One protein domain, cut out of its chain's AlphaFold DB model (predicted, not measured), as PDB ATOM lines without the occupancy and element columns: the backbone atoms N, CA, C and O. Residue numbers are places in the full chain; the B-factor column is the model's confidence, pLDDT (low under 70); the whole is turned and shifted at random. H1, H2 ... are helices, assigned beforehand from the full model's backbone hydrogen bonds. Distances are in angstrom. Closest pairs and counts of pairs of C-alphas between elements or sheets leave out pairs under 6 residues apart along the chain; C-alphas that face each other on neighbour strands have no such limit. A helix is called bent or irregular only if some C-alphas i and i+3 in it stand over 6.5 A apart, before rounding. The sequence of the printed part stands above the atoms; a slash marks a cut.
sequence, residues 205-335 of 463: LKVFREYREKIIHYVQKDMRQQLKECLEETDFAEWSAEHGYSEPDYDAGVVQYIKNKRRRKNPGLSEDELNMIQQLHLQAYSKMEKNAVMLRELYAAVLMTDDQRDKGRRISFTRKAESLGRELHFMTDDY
ATOM      1  N   LEU A 205      85.573 -50.585 198.905       89.62
ATOM      2  CA  LEU A 205      85.288 -49.415 198.068       89.62
ATOM      3  C   LEU A 205      84.889 -49.799 196.633       89.62
ATOM      4  O   LEU A 205      84.016 -49.161 196.050       89.62
ATOM      5  N   LYS A 206      85.523 -50.824 196.050       90.88
ATOM      6  CA  LYS A 206      85.148 -51.354 194.731       90.88
ATOM      7  C   LYS A 206      83.734 -51.921 194.758       90.88
ATOM      8  O   LYS A 206      82.961 -51.564 193.882       90.88
ATOM      9  N   VAL A 207      83.395 -52.724 195.768       93.81
ATOM     10  CA  VAL A 207      82.045 -53.281 195.946       93.81
ATOM     11  C   VAL A 207      81.014 -52.167 196.125       93.81
ATOM     12  O   VAL A 207      79.993 -52.173 195.446       93.81
ATOM     13  N   PHE A 208      81.302 -51.159 196.954       94.69
ATOM     14  CA  PHE A 208      80.415 -50.002 197.114       94.69
ATOM     15  C   PHE A 208      80.165 -49.281 195.777       94.69
ATOM     16  O   PHE A 208      79.028 -48.973 195.429       94.69
ATOM     17  N   ARG A 209      81.222 -49.044 194.983       94.12
ATOM     18  CA  ARG A 209      81.093 -48.447 193.642       94.12
ATOM     19  C   ARG A 209      80.304 -49.345 192.692       94.12
ATOM     20  O   ARG A 209      79.453 -48.837 191.979       94.12
ATOM     21  N   GLU A 210      80.567 -50.648 192.700       95.94
ATOM     22  CA  GLU A 210      79.875 -51.641 191.874       95.94
ATOM     23  C   GLU A 210      78.362 -51.606 192.123       95.94
ATOM     24  O   GLU A 210      77.590 -51.426 191.184       95.94
ATOM     25  N   TYR A 211      77.932 -51.700 193.382       97.12
ATOM     26  CA  TYR A 211      76.508 -51.670 193.720       97.12
ATOM     27  C   TYR A 211      75.875 -50.299 193.483       97.12
ATOM     28  O   TYR A 211      74.726 -50.235 193.056       97.12
ATOM     29  N   ARG A 212      76.620 -49.201 193.670       95.19
ATOM     30  CA  ARG A 212      76.142 -47.862 193.301       95.19
ATOM     31  C   ARG A 212      75.832 -47.795 191.810       95.19
ATOM     32  O   ARG A 212      74.770 -47.316 191.445       95.19
ATOM     33  N   GLU A 213      76.722 -48.292 190.955       94.62
ATOM     34  CA  GLU A 213      76.480 -48.320 189.507       94.62
ATOM     35  C   GLU A 213      75.315 -49.253 189.132       94.62
ATOM     36  O   GLU A 213      74.533 -48.892 188.259       94.62
ATOM     37  N   LYS A 214      75.133 -50.392 189.820       96.19
ATOM     38  CA  LYS A 214      73.960 -51.269 189.620       96.19
ATOM     39  C   LYS A 214      72.639 -50.564 189.953       96.19
ATOM     40  O   LYS A 214      71.699 -50.662 189.176       96.19
ATOM     41  N   ILE A 215      72.575 -49.824 191.063       95.25
ATOM     42  CA  ILE A 215      71.381 -49.039 191.428       95.25
ATOM     43  C   ILE A 215      71.094 -47.986 190.355       95.25
ATOM     44  O   ILE A 215      69.982 -47.915 189.847       95.25
ATOM     45  N   ILE A 216      72.111 -47.212 189.955       91.94
ATOM     46  CA  ILE A 216      71.958 -46.200 188.899       91.94
ATOM     47  C   ILE A 216      71.491 -46.824 187.585       91.94
ATOM     48  O   ILE A 216      70.659 -46.235 186.904       91.94
ATOM     49  N   HIS A 217      71.995 -48.008 187.239       92.94
ATOM     50  CA  HIS A 217      71.564 -48.726 186.047       92.94
ATOM     51  C   HIS A 217      70.068 -49.063 186.085       92.94
ATOM     52  O   HIS A 217      69.380 -48.792 185.102       92.94
ATOM     53  N   TYR A 218      69.559 -49.594 187.203       94.12
ATOM     54  CA  TYR A 218      68.128 -49.882 187.346       94.12
ATOM     55  C   TYR A 218      67.277 -48.615 187.239       94.12
ATOM     56  O   TYR A 218      66.343 -48.596 186.445       94.12
ATOM     57  N   VAL A 219      67.659 -47.530 187.923       90.19
ATOM     58  CA  VAL A 219      66.941 -46.248 187.820       90.19
ATOM     59  C   VAL A 219      66.922 -45.737 186.385       90.19
ATOM     60  O   VAL A 219      65.875 -45.384 185.860       90.19
ATOM     61  N   GLN A 220      68.074 -45.714 185.711       90.44
ATOM     62  CA  GLN A 220      68.144 -45.254 184.324       90.44
ATOM     63  C   GLN A 220      67.291 -46.114 183.393       90.44
ATOM     64  O   GLN A 220      66.691 -45.582 182.464       90.44
ATOM     65  N   LYS A 221      67.227 -47.426 183.631       91.81
ATOM     66  CA  LYS A 221      66.378 -48.344 182.872       91.81
ATOM     67  C   LYS A 221      64.893 -48.026 183.066       91.81
ATOM     68  O   LYS A 221      64.191 -47.912 182.065       91.81
ATOM     69  N   ASP A 222      64.449 -47.809 184.303       90.94
ATOM     70  CA  ASP A 222      63.059 -47.438 184.602       90.94
ATOM     71  C   ASP A 222      62.694 -46.090 183.982       90.94
ATOM     72  O   ASP A 222      61.672 -45.970 183.314       90.94
ATOM     73  N   MET A 223      63.571 -45.091 184.110       90.31
ATOM     74  CA  MET A 223      63.354 -43.765 183.523       90.31
ATOM     75  C   MET A 223      63.292 -43.809 181.994       90.31
ATOM     76  O   MET A 223      62.531 -43.057 181.395       90.31
ATOM     77  N   ARG A 224      64.061 -44.692 181.339       92.19
ATOM     78  CA  ARG A 224      63.967 -44.905 179.883       92.19
ATOM     79  C   ARG A 224      62.640 -45.526 179.483       92.19
ATOM     80  O   ARG A 224      62.079 -45.116 178.474       92.19
ATOM     81  N   GLN A 225      62.168 -46.503 180.252       92.44
ATOM     82  CA  GLN A 225      60.895 -47.163 179.988       92.44
ATOM     83  C   GLN A 225      59.726 -46.188 180.187       92.44
ATOM     84  O   GLN A 225      58.921 -46.031 179.278       92.44
ATOM     85  N   GLN A 226      59.709 -45.439 181.292       92.00
ATOM     86  CA  GLN A 226      58.703 -44.401 181.543       92.00
ATOM     87  C   GLN A 226      58.750 -43.285 180.495       92.00
ATOM     88  O   GLN A 226      57.714 -42.853 180.005       92.00
ATOM     89  N   LEU A 227      59.948 -42.834 180.094       93.12
ATOM     90  CA  LEU A 227      60.087 -41.861 179.009       93.12
ATOM     91  C   LEU A 227      59.481 -42.393 177.707       93.12
ATOM     92  O   LEU A 227      58.823 -41.643 176.991       93.12
ATOM     93  N   LYS A 228      59.732 -43.667 177.392       93.06
ATOM     94  CA  LYS A 228      59.206 -44.313 176.195       93.06
ATOM     95  C   LYS A 228      57.678 -44.339 176.216       93.06
ATOM     96  O   LYS A 228      57.082 -43.856 175.263       93.06
ATOM     97  N   GLU A 229      57.085 -44.824 177.302       92.69
ATOM     98  CA  GLU A 229      55.629 -44.880 177.499       92.69
ATOM     99  C   GLU A 229      55.000 -43.484 177.399       92.69
ATOM    100  O   GLU A 229      54.079 -43.279 176.615       92.69
ATOM    101  N   CYS A 230      55.569 -42.481 178.080       91.38
ATOM    102  CA  CYS A 230      55.095 -41.100 177.974       91.38
ATOM    103  C   CYS A 230      55.165 -40.550 176.545       91.38
ATOM    104  O   CYS A 230      54.323 -39.749 176.165       91.38
ATOM    105  N   LEU A 231      56.179 -40.915 175.755       92.94
ATOM    106  CA  LEU A 231      56.321 -40.423 174.382       92.94
ATOM    107  C   LEU A 231      55.414 -41.159 173.391       92.94
ATOM    108  O   LEU A 231      55.024 -40.545 172.397       92.94
ATOM    109  N   GLU A 232      55.078 -42.425 173.651       91.25
ATOM    110  CA  GLU A 232      54.109 -43.209 172.868       91.25
ATOM    111  C   GLU A 232      52.698 -42.605 172.929       91.25
ATOM    112  O   GLU A 232      51.942 -42.722 171.969       91.25
ATOM    113  N   GLU A 233      52.372 -41.878 174.001       89.62
ATOM    114  CA  GLU A 233      51.117 -41.125 174.143       89.62
ATOM    115  C   GLU A 233      51.126 -39.760 173.419       89.62
ATOM    116  O   GLU A 233      50.168 -38.991 173.511       89.62
ATOM    117  N   THR A 234      52.192 -39.434 172.676       91.00
ATOM    118  CA  THR A 234      52.358 -38.140 171.985       91.00
ATOM    119  C   THR A 234      52.613 -38.297 170.481       91.00
ATOM    120  O   THR A 234      52.869 -39.389 169.985       91.00
ATOM    121  N   ASP A 235      52.649 -37.184 169.736       91.69
ATOM    122  CA  ASP A 235      53.028 -37.141 168.310       91.69
ATOM    123  C   ASP A 235      54.549 -37.283 168.075       91.69
ATOM    124  O   ASP A 235      55.056 -36.958 166.999       91.69
ATOM    125  N   PHE A 236      55.316 -37.760 169.064       93.25
ATOM    126  CA  PHE A 236      56.771 -37.886 168.956       93.25
ATOM    127  C   PHE A 236      57.207 -38.850 167.848       93.25
ATOM    128  O   PHE A 236      58.166 -38.554 167.136       93.25
ATOM    129  N   ALA A 237      56.514 -39.981 167.679       90.56
ATOM    130  CA  ALA A 237      56.847 -40.957 166.642       90.56
ATOM    131  C   ALA A 237      56.689 -40.362 165.230       90.56
ATOM    132  O   ALA A 237      57.587 -40.497 164.397       90.56
ATOM    133  N   GLU A 238      55.591 -39.639 164.995       91.06
ATOM    134  CA  GLU A 238      55.329 -38.927 163.740       91.06
ATOM    135  C   GLU A 238      56.375 -37.833 163.508       91.06
ATOM    136  O   GLU A 238      57.024 -37.796 162.460       91.06
ATOM    137  N   TRP A 239      56.626 -37.002 164.526       92.88
ATOM    138  CA  TRP A 239      57.652 -35.962 164.473       92.88
ATOM    139  C   TRP A 239      59.037 -36.540 164.156       92.88
ATOM    140  O   TRP A 239      59.784 -35.967 163.362       92.88
ATOM    141  N   SER A 240      59.393 -37.682 164.747       90.75
ATOM    142  CA  SER A 240      60.684 -38.336 164.531       90.75
ATOM    143  C   SER A 240      60.821 -38.848 163.090       90.75
ATOM    144  O   SER A 240      61.848 -38.598 162.453       90.75
ATOM    145  N   ALA A 241      59.769 -39.451 162.530       89.19
ATOM    146  CA  ALA A 241      59.751 -39.884 161.133       89.19
ATOM    147  C   ALA A 241      59.890 -38.700 160.155       89.19
ATOM    148  O   ALA A 241      60.696 -38.755 159.222       89.19
ATOM    149  N   GLU A 242      59.185 -37.589 160.404       90.62
ATOM    150  CA  GLU A 242      59.285 -36.357 159.602       90.62
ATOM    151  C   GLU A 242      60.698 -35.750 159.599       90.62
ATOM    152  O   GLU A 242      61.082 -35.064 158.650       90.62
ATOM    153  N   HIS A 243      61.483 -36.001 160.650       87.25
ATOM    154  CA  HIS A 243      62.842 -35.477 160.810       87.25
ATOM    155  C   HIS A 243      63.930 -36.480 160.387       87.25
ATOM    156  O   HIS A 243      65.113 -36.241 160.633       87.25
ATOM    157  N   GLY A 244      63.549 -37.564 159.699       83.88
ATOM    158  CA  GLY A 244      64.475 -38.487 159.040       83.88
ATOM    159  C   GLY A 244      65.053 -39.583 159.935       83.88
ATOM    160  O   GLY A 244      66.025 -40.228 159.540       83.88
ATOM    161  N   TYR A 245      64.481 -39.812 161.119       83.38
ATOM    162  CA  TYR A 245      64.860 -40.936 161.971       83.38
ATOM    163  C   TYR A 245      64.099 -42.201 161.544       83.38
ATOM    164  O   TYR A 245      62.881 -42.173 161.374       83.38
ATOM    165  N   SER A 246      64.812 -43.319 161.369       76.56
ATOM    166  CA  SER A 246      64.205 -44.615 161.021       76.56
ATOM    167  C   SER A 246      63.462 -45.265 162.191       76.56
ATOM    168  O   SER A 246      62.526 -46.025 161.973       76.56
ATOM    169  N   GLU A 247      63.879 -44.962 163.421       84.19
ATOM    170  CA  GLU A 247      63.216 -45.326 164.675       84.19
ATOM    171  C   GLU A 247      63.264 -44.119 165.627       84.19
ATOM    172  O   GLU A 247      64.199 -43.318 165.512       84.19
ATOM    173  N   PRO A 248      62.307 -43.971 166.566       84.25
ATOM    174  CA  PRO A 248      62.309 -42.857 167.509       84.25
ATOM    175  C   PRO A 248      63.623 -42.745 168.300       84.25
ATOM    176  O   PRO A 248      63.979 -43.631 169.079       84.25
ATOM    177  N   ASP A 249      64.346 -41.633 168.125       86.00
ATOM    178  CA  ASP A 249      65.584 -41.356 168.867       86.00
ATOM    179  C   ASP A 249      65.275 -40.772 170.254       86.00
ATOM    180  O   ASP A 249      65.080 -39.562 170.431       86.00
ATOM    181  N   TYR A 250      65.263 -41.652 171.255       86.00
ATOM    182  CA  TYR A 250      64.984 -41.314 172.650       86.00
ATOM    183  C   TYR A 250      66.080 -40.486 173.349       86.00
ATOM    184  O   TYR A 250      65.852 -40.045 174.477       86.00
ATOM    185  N   ASP A 251      67.241 -40.255 172.720       85.12
ATOM    186  CA  ASP A 251      68.316 -39.430 173.281       85.12
ATOM    187  C   ASP A 251      68.339 -38.024 172.659       85.12
ATOM    188  O   ASP A 251      67.803 -37.075 173.240       85.12
ATOM    189  N   ALA A 252      68.926 -37.848 171.472       85.50
ATOM    190  CA  ALA A 252      69.073 -36.515 170.883       85.50
ATOM    191  C   ALA A 252      67.753 -36.004 170.279       85.50
ATOM    192  O   ALA A 252      67.449 -34.805 170.374       85.50
ATOM    193  N   GLY A 253      66.951 -36.907 169.713       88.38
ATOM    194  CA  GLY A 253      65.632 -36.629 169.142       88.38
ATOM    195  C   GLY A 253      64.656 -36.015 170.149       88.38
ATOM    196  O   GLY A 253      64.067 -34.972 169.865       88.38
ATOM    197  N   VAL A 254      64.551 -36.566 171.362       91.12
ATOM    198  CA  VAL A 254      63.667 -36.036 172.425       91.12
ATOM    199  C   VAL A 254      64.018 -34.593 172.800       91.12
ATOM    200  O   VAL A 254      63.136 -33.743 172.949       91.12
ATOM    201  N   VAL A 255      65.309 -34.263 172.886       90.31
ATOM    202  CA  VAL A 255      65.756 -32.891 173.185       90.31
ATOM    203  C   VAL A 255      65.312 -31.912 172.093       90.31
ATOM    204  O   VAL A 255      64.937 -30.772 172.388       90.31
ATOM    205  N   GLN A 256      65.373 -32.327 170.827       91.19
ATOM    206  CA  GLN A 256      64.929 -31.513 169.695       91.19
ATOM    207  C   GLN A 256      63.403 -31.379 169.660       91.19
ATOM    208  O   GLN A 256      62.897 -30.272 169.456       91.19
ATOM    209  N   TYR A 257      62.684 -32.463 169.937       93.06
ATOM    210  CA  TYR A 257      61.231 -32.495 170.026       93.06
ATOM    211  C   TYR A 257      60.693 -31.511 171.072       93.06
ATOM    212  O   TYR A 257      59.914 -30.618 170.727       93.06
ATOM    213  N   ILE A 258      61.194 -31.566 172.314       92.06
ATOM    214  CA  ILE A 258      60.796 -30.638 173.393       92.06
ATOM    215  C   ILE A 258      61.061 -29.182 172.980       92.06
ATOM    216  O   ILE A 258      60.213 -28.304 173.163       92.06
ATOM    217  N   LYS A 259      62.233 -28.904 172.385       91.81
ATOM    218  CA  LYS A 259      62.583 -27.557 171.900       91.81
ATOM    219  C   LYS A 259      61.629 -27.067 170.812       91.81
ATOM    220  O   LYS A 259      61.296 -25.884 170.804       91.81
ATOM    221  N   ASN A 260      61.212 -27.940 169.900       91.56
ATOM    222  CA  ASN A 260      60.263 -27.599 168.844       91.56
ATOM    223  C   ASN A 260      58.865 -27.337 169.404       91.56
ATOM    224  O   ASN A 260      58.255 -26.330 169.040       91.56
ATOM    225  N   LYS A 261      58.386 -28.176 170.327       92.12
ATOM    226  CA  LYS A 261      57.090 -27.999 170.992       92.12
ATOM    227  C   LYS A 261      57.014 -26.659 171.716       92.12
ATOM    228  O   LYS A 261      56.149 -25.854 171.387       92.12
ATOM    229  N   ARG A 262      57.997 -26.333 172.562       91.31
ATOM    230  CA  ARG A 262      58.045 -25.054 173.302       91.31
ATOM    231  C   ARG A 262      58.077 -23.793 172.428       91.31
ATOM    232  O   ARG A 262      57.804 -22.704 172.917       91.31
ATOM    233  N   ARG A 263      58.442 -23.904 171.146       89.00
ATOM    234  CA  ARG A 263      58.455 -22.772 170.200       89.00
ATOM    235  C   ARG A 263      57.111 -22.547 169.507       89.00
ATOM    236  O   ARG A 263      56.907 -21.479 168.929       89.00
ATOM    237  N   ARG A 264      56.215 -23.536 169.507       86.62
ATOM    238  CA  ARG A 264      54.904 -23.441 168.852       86.62
ATOM    239  C   ARG A 264      53.916 -22.730 169.778       86.62
ATOM    240  O   ARG A 264      53.921 -22.958 170.979       86.62
ATOM    241  N   LYS A 265      53.030 -21.899 169.211       76.94
ATOM    242  CA  LYS A 265      51.940 -21.254 169.975       76.94
ATOM    243  C   LYS A 265      50.951 -22.275 170.551       76.94
ATOM    244  O   LYS A 265      50.493 -22.088 171.666       76.94
ATOM    245  N   ASN A 266      50.678 -23.347 169.802       81.00
ATOM    246  CA  ASN A 266      49.838 -24.470 170.219       81.00
ATOM    247  C   ASN A 266      50.665 -25.764 170.115       81.00
ATOM    248  O   ASN A 266      50.682 -26.390 169.054       81.00
ATOM    249  N   PRO A 267      51.419 -26.128 171.165       81.25
ATOM    250  CA  PRO A 267      52.283 -27.310 171.153       81.25
ATOM    251  C   PRO A 267      51.524 -28.643 171.107       81.25
ATOM    252  O   PRO A 267      52.105 -29.634 170.674       81.25
ATOM    253  N   GLY A 268      50.259 -28.682 171.534       84.00
ATOM    254  CA  GLY A 268      49.506 -29.935 171.702       84.00
ATOM    255  C   GLY A 268      49.892 -30.731 172.956       84.00
ATOM    256  O   GLY A 268      49.359 -31.807 173.162       84.00
ATOM    257  N   LEU A 269      50.790 -30.184 173.782       88.62
ATOM    258  CA  LEU A 269      51.184 -30.676 175.103       88.62
ATOM    259  C   LEU A 269      51.197 -29.489 176.071       88.62
ATOM    260  O   LEU A 269      51.580 -28.381 175.682       88.62
ATOM    261  N   SER A 270      50.795 -29.705 177.311       89.50
ATOM    262  CA  SER A 270      50.936 -28.738 178.399       89.50
ATOM    263  C   SER A 270      52.407 -28.535 178.788       89.50
ATOM    264  O   SER A 270      53.280 -29.353 178.488       89.50
ATOM    265  N   GLU A 271      52.708 -27.432 179.483       88.19
ATOM    266  CA  GLU A 271      54.072 -27.191 179.976       88.19
ATOM    267  C   GLU A 271      54.481 -28.222 181.043       88.19
ATOM    268  O   GLU A 271      55.656 -28.576 181.127       88.19
ATOM    269  N   ASP A 272      53.524 -28.757 181.807       88.62
ATOM    270  CA  ASP A 272      53.771 -29.793 182.816       88.62
ATOM    271  C   ASP A 272      54.170 -31.129 182.175       88.62
ATOM    272  O   ASP A 272      55.147 -31.744 182.604       88.62
ATOM    273  N   GLU A 273      53.503 -31.538 181.092       89.88
ATOM    274  CA  GLU A 273      53.887 -32.725 180.309       89.88
ATOM    275  C   GLU A 273      55.281 -32.557 179.691       89.88
ATOM    276  O   GLU A 273      56.125 -33.451 179.782       89.88
ATOM    277  N   LEU A 274      55.580 -31.382 179.126       91.06
ATOM    278  CA  LEU A 274      56.907 -31.086 178.576       91.06
ATOM    279  C   LEU A 274      57.996 -31.103 179.656       91.06
ATOM    280  O   LEU A 274      59.102 -31.594 179.410       91.06
ATOM    281  N   ASN A 275      57.696 -30.593 180.852       89.62
ATOM    282  CA  ASN A 275      58.595 -30.659 182.000       89.62
ATOM    283  C   ASN A 275      58.808 -32.103 182.464       89.62
ATOM    284  O   ASN A 275      59.952 -32.473 182.729       89.62
ATOM    285  N   MET A 276      57.757 -32.922 182.512       89.25
ATOM    286  CA  MET A 276      57.850 -34.340 182.868       89.25
ATOM    287  C   MET A 276      58.759 -35.098 181.894       89.25
ATOM    288  O   MET A 276      59.745 -35.703 182.320       89.25
ATOM    289  N   ILE A 277      58.514 -34.985 180.582       91.56
ATOM    290  CA  ILE A 277      59.345 -35.618 179.540       91.56
ATOM    291  C   ILE A 277      60.800 -35.140 179.656       91.56
ATOM    292  O   ILE A 277      61.735 -35.941 179.580       91.56
ATOM    293  N   GLN A 278      61.020 -33.842 179.895       89.88
ATOM    294  CA  GLN A 278      62.364 -33.297 180.090       89.88
ATOM    295  C   GLN A 278      63.062 -33.889 181.327       89.88
ATOM    296  O   GLN A 278      64.264 -34.164 181.267       89.88
ATOM    297  N   GLN A 279      62.350 -34.075 182.442       86.19
ATOM    298  CA  GLN A 279      62.909 -34.679 183.653       86.19
ATOM    299  C   GLN A 279      63.237 -36.159 183.448       86.19
ATOM    300  O   GLN A 279      64.346 -36.574 183.789       86.19
ATOM    301  N   LEU A 280      62.328 -36.930 182.848       88.25
ATOM    302  CA  LEU A 280      62.547 -38.342 182.530       88.25
ATOM    303  C   LEU A 280      63.764 -38.521 181.613       88.25
ATOM    304  O   LEU A 280      64.647 -39.324 181.912       88.25
ATOM    305  N   HIS A 281      63.889 -37.705 180.558       89.25
ATOM    306  CA  HIS A 281      65.061 -37.703 179.672       89.25
ATOM    307  C   HIS A 281      66.358 -37.386 180.422       89.25
ATOM    308  O   HIS A 281      67.345 -38.124 180.311       89.25
ATOM    309  N   LEU A 282      66.351 -36.327 181.240       84.12
ATOM    310  CA  LEU A 282      67.512 -35.942 182.036       84.12
ATOM    311  C   LEU A 282      67.940 -37.092 182.957       84.12
ATOM    312  O   LEU A 282      69.134 -37.360 183.085       84.12
ATOM    313  N   GLN A 283      67.003 -37.800 183.578       81.62
ATOM    314  CA  GLN A 283      67.338 -38.905 184.473       81.62
ATOM    315  C   GLN A 283      67.786 -40.169 183.719       81.62
ATOM    316  O   GLN A 283      68.729 -40.842 184.137       81.62
ATOM    317  N   ALA A 284      67.190 -40.449 182.563       84.62
ATOM    318  CA  ALA A 284      67.499 -41.600 181.718       84.62
ATOM    319  C   ALA A 284      68.882 -41.535 181.034       84.62
ATOM    320  O   ALA A 284      69.543 -42.573 180.873       84.62
ATOM    321  N   TYR A 285      69.322 -40.335 180.623       79.88
ATOM    322  CA  TYR A 285      70.481 -40.160 179.730       79.88
ATOM    323  C   TYR A 285      71.568 -39.196 180.236       79.88
ATOM    324  O   TYR A 285      72.694 -39.233 179.735       79.88
ATOM    325  N   SER A 286      71.316 -38.361 181.253       67.69
ATOM    326  CA  SER A 286      72.350 -37.436 181.753       67.69
ATOM    327  C   SER A 286      73.338 -38.081 182.738       67.69
ATOM    328  O   SER A 286      73.084 -39.116 183.361       67.69
ATOM    329  N   LYS A 287      74.482 -37.408 182.947       66.38
ATOM    330  CA  LYS A 287      75.398 -37.673 184.071       66.38
ATOM    331  C   LYS A 287      74.771 -37.162 185.373       66.38
ATOM    332  O   LYS A 287      75.206 -36.144 185.910       66.38
ATOM    333  N   MET A 288      73.745 -37.858 185.857       66.50
ATOM    334  CA  MET A 288      73.079 -37.534 187.116       66.50
ATOM    335  C   MET A 288      74.067 -37.458 188.288       66.50
ATOM    336  O   MET A 288      75.126 -38.098 188.288       66.50
ATOM    337  N   GLU A 289      73.683 -36.732 189.340       76.12
ATOM    338  CA  GLU A 289      74.367 -36.790 190.630       76.12
ATOM    339  C   GLU A 289      74.132 -38.169 191.267       76.12
ATOM    340  O   GLU A 289      73.227 -38.379 192.070       76.12
ATOM    341  N   LYS A 290      74.964 -39.140 190.874       81.88
ATOM    342  CA  LYS A 290      74.824 -40.564 191.218       81.88
ATOM    343  C   LYS A 290      74.704 -40.841 192.725       81.88
ATOM    344  O   LYS A 290      74.203 -41.888 193.108       81.88
ATOM    345  N   ASN A 291      75.205 -39.959 193.598       86.94
ATOM    346  CA  ASN A 291      74.976 -40.089 195.043       86.94
ATOM    347  C   ASN A 291      73.515 -39.814 195.391       86.94
ATOM    348  O   ASN A 291      72.885 -40.625 196.056       86.94
ATOM    349  N   ALA A 292      72.994 -38.676 194.930       82.25
ATOM    350  CA  ALA A 292      71.648 -38.237 195.243       82.25
ATOM    351  C   ALA A 292      70.605 -39.232 194.728       82.25
ATOM    352  O   ALA A 292      69.685 -39.569 195.459       82.25
ATOM    353  N   VAL A 293      70.795 -39.748 193.511       84.69
ATOM    354  CA  VAL A 293      69.913 -40.768 192.921       84.69
ATOM    355  C   VAL A 293      69.909 -42.038 193.769       84.69
ATOM    356  O   VAL A 293      68.865 -42.433 194.263       84.69
ATOM    357  N   MET A 294      71.082 -42.626 194.025       91.31
ATOM    358  CA  MET A 294      71.194 -43.839 194.840       91.31
ATOM    359  C   MET A 294      70.550 -43.668 196.223       91.31
ATOM    360  O   MET A 294      69.861 -44.558 196.701       91.31
ATOM    361  N   LEU A 295      70.777 -42.532 196.881       90.25
ATOM    362  CA  LEU A 295      70.222 -42.274 198.207       90.25
ATOM    363  C   LEU A 295      68.705 -42.032 198.177       90.25
ATOM    364  O   LEU A 295      68.038 -42.376 199.147       90.25
ATOM    365  N   ARG A 296      68.159 -41.470 197.090       86.69
ATOM    366  CA  ARG A 296      66.707 -41.356 196.886       86.69
ATOM    367  C   ARG A 296      66.051 -42.717 196.752       86.69
ATOM    368  O   ARG A 296      65.045 -42.940 197.403       86.69
ATOM    369  N   GLU A 297      66.672 -43.624 196.010       89.56
ATOM    370  CA  GLU A 297      66.178 -44.994 195.863       89.56
ATOM    371  C   GLU A 297      66.208 -45.773 197.178       89.56
ATOM    372  O   GLU A 297      65.213 -46.357 197.587       89.56
ATOM    373  N   LEU A 298      67.342 -45.759 197.883       92.00
ATOM    374  CA  LEU A 298      67.509 -46.562 199.101       92.00
ATOM    375  C   LEU A 298      66.627 -46.107 200.266       92.00
ATOM    376  O   LEU A 298      66.406 -46.877 201.200       92.00
ATOM    377  N   TYR A 299      66.196 -44.846 200.251       90.38
ATOM    378  CA  TYR A 299      65.534 -44.204 201.380       90.38
ATOM    379  C   TYR A 299      64.219 -43.516 201.000       90.38
ATOM    380  O   TYR A 299      63.739 -42.710 201.790       90.38
ATOM    381  N   ALA A 300      63.625 -43.823 199.844       86.06
ATOM    382  CA  ALA A 300      62.485 -43.096 199.268       86.06
ATOM    383  C   ALA A 300      61.373 -42.781 200.285       86.06
ATOM    384  O   ALA A 300      61.011 -41.619 200.459       86.06
ATOM    385  N   ALA A 301      60.925 -43.798 201.023       85.06
ATOM    386  CA  ALA A 301      59.842 -43.704 202.006       85.06
ATOM    387  C   ALA A 301      60.202 -42.940 203.302       85.06
ATOM    388  O   ALA A 301      59.341 -42.583 204.092       85.06
ATOM    389  N   VAL A 302      61.485 -42.663 203.552       82.69
ATOM    390  CA  VAL A 302      61.952 -41.983 204.779       82.69
ATOM    391  C   VAL A 302      62.568 -40.608 204.506       82.69
ATOM    392  O   VAL A 302      63.139 -39.973 205.402       82.69
ATOM    393  N   LEU A 303      62.464 -40.131 203.265       81.81
ATOM    394  CA  LEU A 303      62.926 -38.814 202.841       81.81
ATOM    395  C   LEU A 303      61.852 -37.746 203.026       81.81
ATOM    396  O   LEU A 303      60.660 -37.999 202.896       81.81
ATOM    397  N   MET A 304      62.286 -36.514 203.290       69.56
ATOM    398  CA  MET A 304      61.385 -35.361 203.274       69.56
ATOM    399  C   MET A 304      60.885 -35.080 201.842       69.56
ATOM    400  O   MET A 304      61.676 -35.021 200.887       69.56
ATOM    401  N   THR A 305      59.575 -34.870 201.689       60.44
ATOM    402  CA  THR A 305      58.932 -34.533 200.407       60.44
ATOM    403  C   THR A 305      59.311 -33.128 199.912       60.44
ATOM    404  O   THR A 305      59.838 -32.298 200.658       60.44
ATOM    405  N   ASP A 306      59.120 -32.888 198.610       54.66
ATOM    406  CA  ASP A 306      59.557 -31.683 197.884       54.66
ATOM    407  C   ASP A 306      58.979 -30.357 198.420       54.66
ATOM    408  O   ASP A 306      59.670 -29.342 198.360       54.66
ATOM    409  N   ASP A 307      57.802 -30.356 199.054       50.25
ATOM    410  CA  ASP A 307      57.136 -29.130 199.541       50.25
ATOM    411  C   ASP A 307      57.884 -28.407 200.680       50.25
ATOM    412  O   ASP A 307      57.577 -27.266 201.018       50.25
ATOM    413  N   GLN A 308      58.900 -29.044 201.270       48.22
ATOM    414  CA  GLN A 308      59.782 -28.453 202.286       48.22
ATOM    415  C   GLN A 308      61.165 -28.057 201.718       48.22
ATOM    416  O   GLN A 308      62.068 -27.696 202.480       48.22
ATOM    417  N   ARG A 309      61.372 -28.148 200.391       51.12
ATOM    418  CA  ARG A 309      62.677 -27.991 199.707       51.12
ATOM    419  C   ARG A 309      62.939 -26.609 199.112       51.12
ATOM    420  O   ARG A 309      63.732 -26.482 198.174       51.12
ATOM    421  N   ASP A 310      62.412 -25.546 199.707       37.59
ATOM    422  CA  ASP A 310      62.917 -24.205 199.411       37.59
ATOM    423  C   ASP A 310      64.292 -24.009 200.071       37.59
ATOM    424  O   ASP A 310      64.417 -23.466 201.170       37.59
ATOM    425  N   LYS A 311      65.329 -24.466 199.344       38.12
ATOM    426  CA  LYS A 311      66.789 -24.223 199.465       38.12
ATOM    427  C   LYS A 311      67.641 -25.491 199.639       38.12
ATOM    428  O   LYS A 311      68.349 -25.667 200.628       38.12
ATOM    429  N   GLY A 312      67.742 -26.278 198.566       43.34
ATOM    430  CA  GLY A 312      69.031 -26.862 198.165       43.34
ATOM    431  C   GLY A 312      69.087 -28.378 197.970       43.34
ATOM    432  O   GLY A 312      68.319 -29.140 198.536       43.34
ATOM    433  N   ARG A 313      70.086 -28.799 197.180       53.38
ATOM    434  CA  ARG A 313      70.440 -30.169 196.735       53.38
ATOM    435  C   ARG A 313      70.733 -31.197 197.852       53.38
ATOM    436  O   ARG A 313      71.366 -32.213 197.591       53.38
ATOM    437  N   ARG A 314      70.371 -30.936 199.111       61.16
ATOM    438  CA  ARG A 314      70.731 -31.788 200.254       61.16
ATOM    439  C   ARG A 314      69.610 -32.758 200.598       61.16
ATOM    440  O   ARG A 314      68.466 -32.360 200.758       61.16
ATOM    441  N   ILE A 315      69.989 -34.018 200.767       68.00
ATOM    442  CA  ILE A 315      69.120 -35.082 201.264       68.00
ATOM    443  C   ILE A 315      68.836 -34.865 202.751       68.00
ATOM    444  O   ILE A 315      69.770 -34.730 203.548       68.00
ATOM    445  N   SER A 316      67.554 -34.839 203.106       71.12
ATOM    446  CA  SER A 316      67.048 -34.747 204.473       71.12
ATOM    447  C   SER A 316      66.034 -35.859 204.738       71.12
ATOM    448  O   SER A 316      65.252 -36.233 203.865       71.12
ATOM    449  N   PHE A 317      66.068 -36.389 205.957       77.75
ATOM    450  CA  PHE A 317      65.221 -37.498 206.398       77.75
ATOM    451  C   PHE A 317      64.097 -36.983 207.294       77.75
ATOM    452  O   PHE A 317      64.292 -36.001 208.018       77.75
ATOM    453  N   THR A 318      62.943 -37.651 207.257       66.06
ATOM    454  CA  THR A 318      61.752 -37.294 208.050       66.06
ATOM    455  C   THR A 318      62.022 -37.352 209.549       66.06
ATOM    456  O   THR A 318      61.584 -36.486 210.308       66.06
ATOM    457  N   ARG A 319      62.806 -38.346 209.979       70.62
ATOM    458  CA  ARG A 319      63.276 -38.528 211.354       70.62
ATOM    459  C   ARG A 319      64.739 -38.953 211.360       70.62
ATOM    460  O   ARG A 319      65.287 -39.442 210.372       70.62
ATOM    461  N   LYS A 320      65.401 -38.762 212.501       68.25
ATOM    462  CA  LYS A 320      66.744 -39.305 212.703       68.25
ATOM    463  C   LYS A 320      66.658 -40.800 212.996       68.25
ATOM    464  O   LYS A 320      65.857 -41.205 213.828       68.25
ATOM    465  N   ALA A 321      67.586 -41.582 212.447       68.12
ATOM    466  CA  ALA A 321      67.732 -43.008 212.756       68.12
ATOM    467  C   ALA A 321      68.165 -43.309 214.211       68.12
ATOM    468  O   ALA A 321      68.390 -44.461 214.558       68.12
ATOM    469  N   GLU A 322      68.293 -42.295 215.079       67.50
ATOM    470  CA  GLU A 322      68.740 -42.452 216.471       67.50
ATOM    471  C   GLU A 322      67.832 -43.410 217.274       67.50
ATOM    472  O   GLU A 322      68.336 -44.125 218.139       67.50
ATOM    473  N   SER A 323      66.529 -43.485 216.956       67.56
ATOM    474  CA  SER A 323      65.572 -44.416 217.583       67.56
ATOM    475  C   SER A 323      65.642 -45.851 217.039       67.56
ATOM    476  O   SER A 323      65.203 -46.787 217.708       67.56
ATOM    477  N   LEU A 324      66.243 -46.056 215.863       73.06
ATOM    478  CA  LEU A 324      66.348 -47.356 215.193       73.06
ATOM    479  C   LEU A 324      67.529 -48.201 215.699       73.06
ATOM    480  O   LEU A 324      67.725 -49.314 215.234       73.06
ATOM    481  N   GLY A 325      68.324 -47.705 216.649       75.06
ATOM    482  CA  GLY A 325      69.546 -48.370 217.108       75.06
ATOM    483  C   GLY A 325      70.782 -47.973 216.292       75.06
ATOM    484  O   GLY A 325      70.692 -47.489 215.170       75.06
ATOM    485  N   ARG A 326      71.975 -48.137 216.876       71.31
ATOM    486  CA  ARG A 326      73.228 -47.560 216.335       71.31
ATOM    487  C   ARG A 326      73.755 -48.244 215.075       71.31
ATOM    488  O   ARG A 326      74.573 -47.666 214.365       71.31
ATOM    489  N   GLU A 327      73.337 -49.475 214.841       74.12
ATOM    490  CA  GLU A 327      73.667 -50.294 213.680       74.12
ATOM    491  C   GLU A 327      72.943 -49.793 212.426       74.12
ATOM    492  O   GLU A 327      73.430 -49.996 211.312       74.12
ATOM    493  N   LEU A 328      71.803 -49.117 212.613       82.50
ATOM    494  CA  LEU A 328      71.012 -48.503 211.557       82.50
ATOM    495  C   LEU A 328      71.366 -47.019 211.450       82.50
ATOM    496  O   LEU A 328      71.282 -46.254 212.407       82.50
ATOM    497  N   HIS A 329      71.777 -46.594 210.260       83.38
ATOM    498  CA  HIS A 329      71.978 -45.184 209.966       83.38
ATOM    499  C   HIS A 329      71.615 -44.884 208.515       83.38
ATOM    500  O   HIS A 329      71.730 -45.738 207.637       83.38
ATOM    501  N   PHE A 330      71.199 -43.645 208.271       85.88
ATOM    502  CA  PHE A 330      70.934 -43.163 206.926       85.88
ATOM    503  C   PHE A 330      72.180 -42.495 206.350       85.88
ATOM    504  O   PHE A 330      72.742 -41.570 206.949       85.88
ATOM    505  N   MET A 331      72.623 -42.963 205.184       88.94
ATOM    506  CA  MET A 331      73.753 -42.358 204.489       88.94
ATOM    507  C   MET A 331      73.377 -40.963 203.974       88.94
ATOM    508  O   MET A 331      72.354 -40.772 203.324       88.94
ATOM    509  N   THR A 332      74.234 -39.976 204.227       85.94
ATOM    510  CA  THR A 332      74.111 -38.623 203.661       85.94
ATOM    511  C   THR A 332      75.060 -38.447 202.478       85.94
ATOM    512  O   THR A 332      76.039 -39.183 202.348       85.94
ATOM    513  N   ASP A 333      74.841 -37.429 201.642       84.62
ATOM    514  CA  ASP A 333      75.762 -37.134 200.535       84.62
ATOM    515  C   ASP A 333      77.203 -36.837 201.015       84.62
ATOM    516  O   ASP A 333      78.173 -37.336 200.442       84.62
ATOM    517  N   ASP A 334      77.361 -36.118 202.136       86.00
ATOM    518  CA  ASP A 334      78.673 -35.885 202.765       86.00
ATOM    519  C   ASP A 334      79.321 -37.199 203.231       86.00
ATOM    520  O   ASP A 334      80.529 -37.398 203.063       86.00
ATOM    521  N   TYR A 335      78.528 -38.117 203.787       89.12
ATOM    522  CA  TYR A 335      79.019 -39.421 204.215       89.12
ATOM    523  C   TYR A 335      79.481 -40.271 203.023       89.12
ATOM    524  O   TYR A 335      80.624 -40.737 203.015       89.12
TER     525      TYR A 335
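AT A GLANCE: This is residues 205 to 335 of the 463 residues of an uncharacterized protein of Roseburia sp. CAG:380 (UniProt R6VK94). Long helix H1 runs like a spine: H4 of the hairpin H3 and H4 packs on its later half, with H2 beyond on H3, while H5 crosses its earlier half, with loops and small H6 beyond. The printed part has 131 residues and six named helices, H1 to H6 in order, all helix, no named strand. It is loose, radius of gyration of the C-alphas 18.6 A, and elongated, spanning 59 by 34 by 21 A.

IN THESE COORDINATES: H1, residues 205 to 232, begins at C-alpha 205 (85.288, -49.415, 198.068) and is 40.6 A long. H2 is residues 236 to 242, H3 residues 252 to 263, H4 residues 271 to 285, 20.9 A long, H5 residues 290 to 302, irregular, with C-alphas 298 and 301 8.7 A apart, and H6 residues 321 to 324, ending at C-alpha 324 (66.348, -47.356, 215.193).

HOW THE PARTS SIT: H1, with residues 219 to 231 alone, touches H4 (closest C-alphas Gln 220 and Ala 284, 4.5 A), opposite ways at 37 degrees, only just steep. H3 touches H4 (Ile 258 and Leu 274, 6.5 A) with residues 254 to 258 alone, a shallow tilt of 18 degrees, opposite ways. H2 touches H3, with residues 253 to 257 of H3 alone, about perpendicular at 84 degrees (Ser 240 and Gly 253, 7.0 A). H5 touches H1, with residues 212 to 216 of H1 alone, at 78 degrees, about perpendicular (Ile 215 and Met 294, 6.2 A). H6 touches no helix. Every O i to N i+4 pair is within hydrogen-bond range in H1 to H4, 7 of 9 in H5; H6 is too short for one.

THE WHOLE: The farthest C-alphas, Glu 242 and Gly 325, are 59.6 A apart. The printed part has no cut; the link H5 to H6 is long. Residues 286 to 288, 304 to 315, 318 and 320 to 323 have pLDDT under 70.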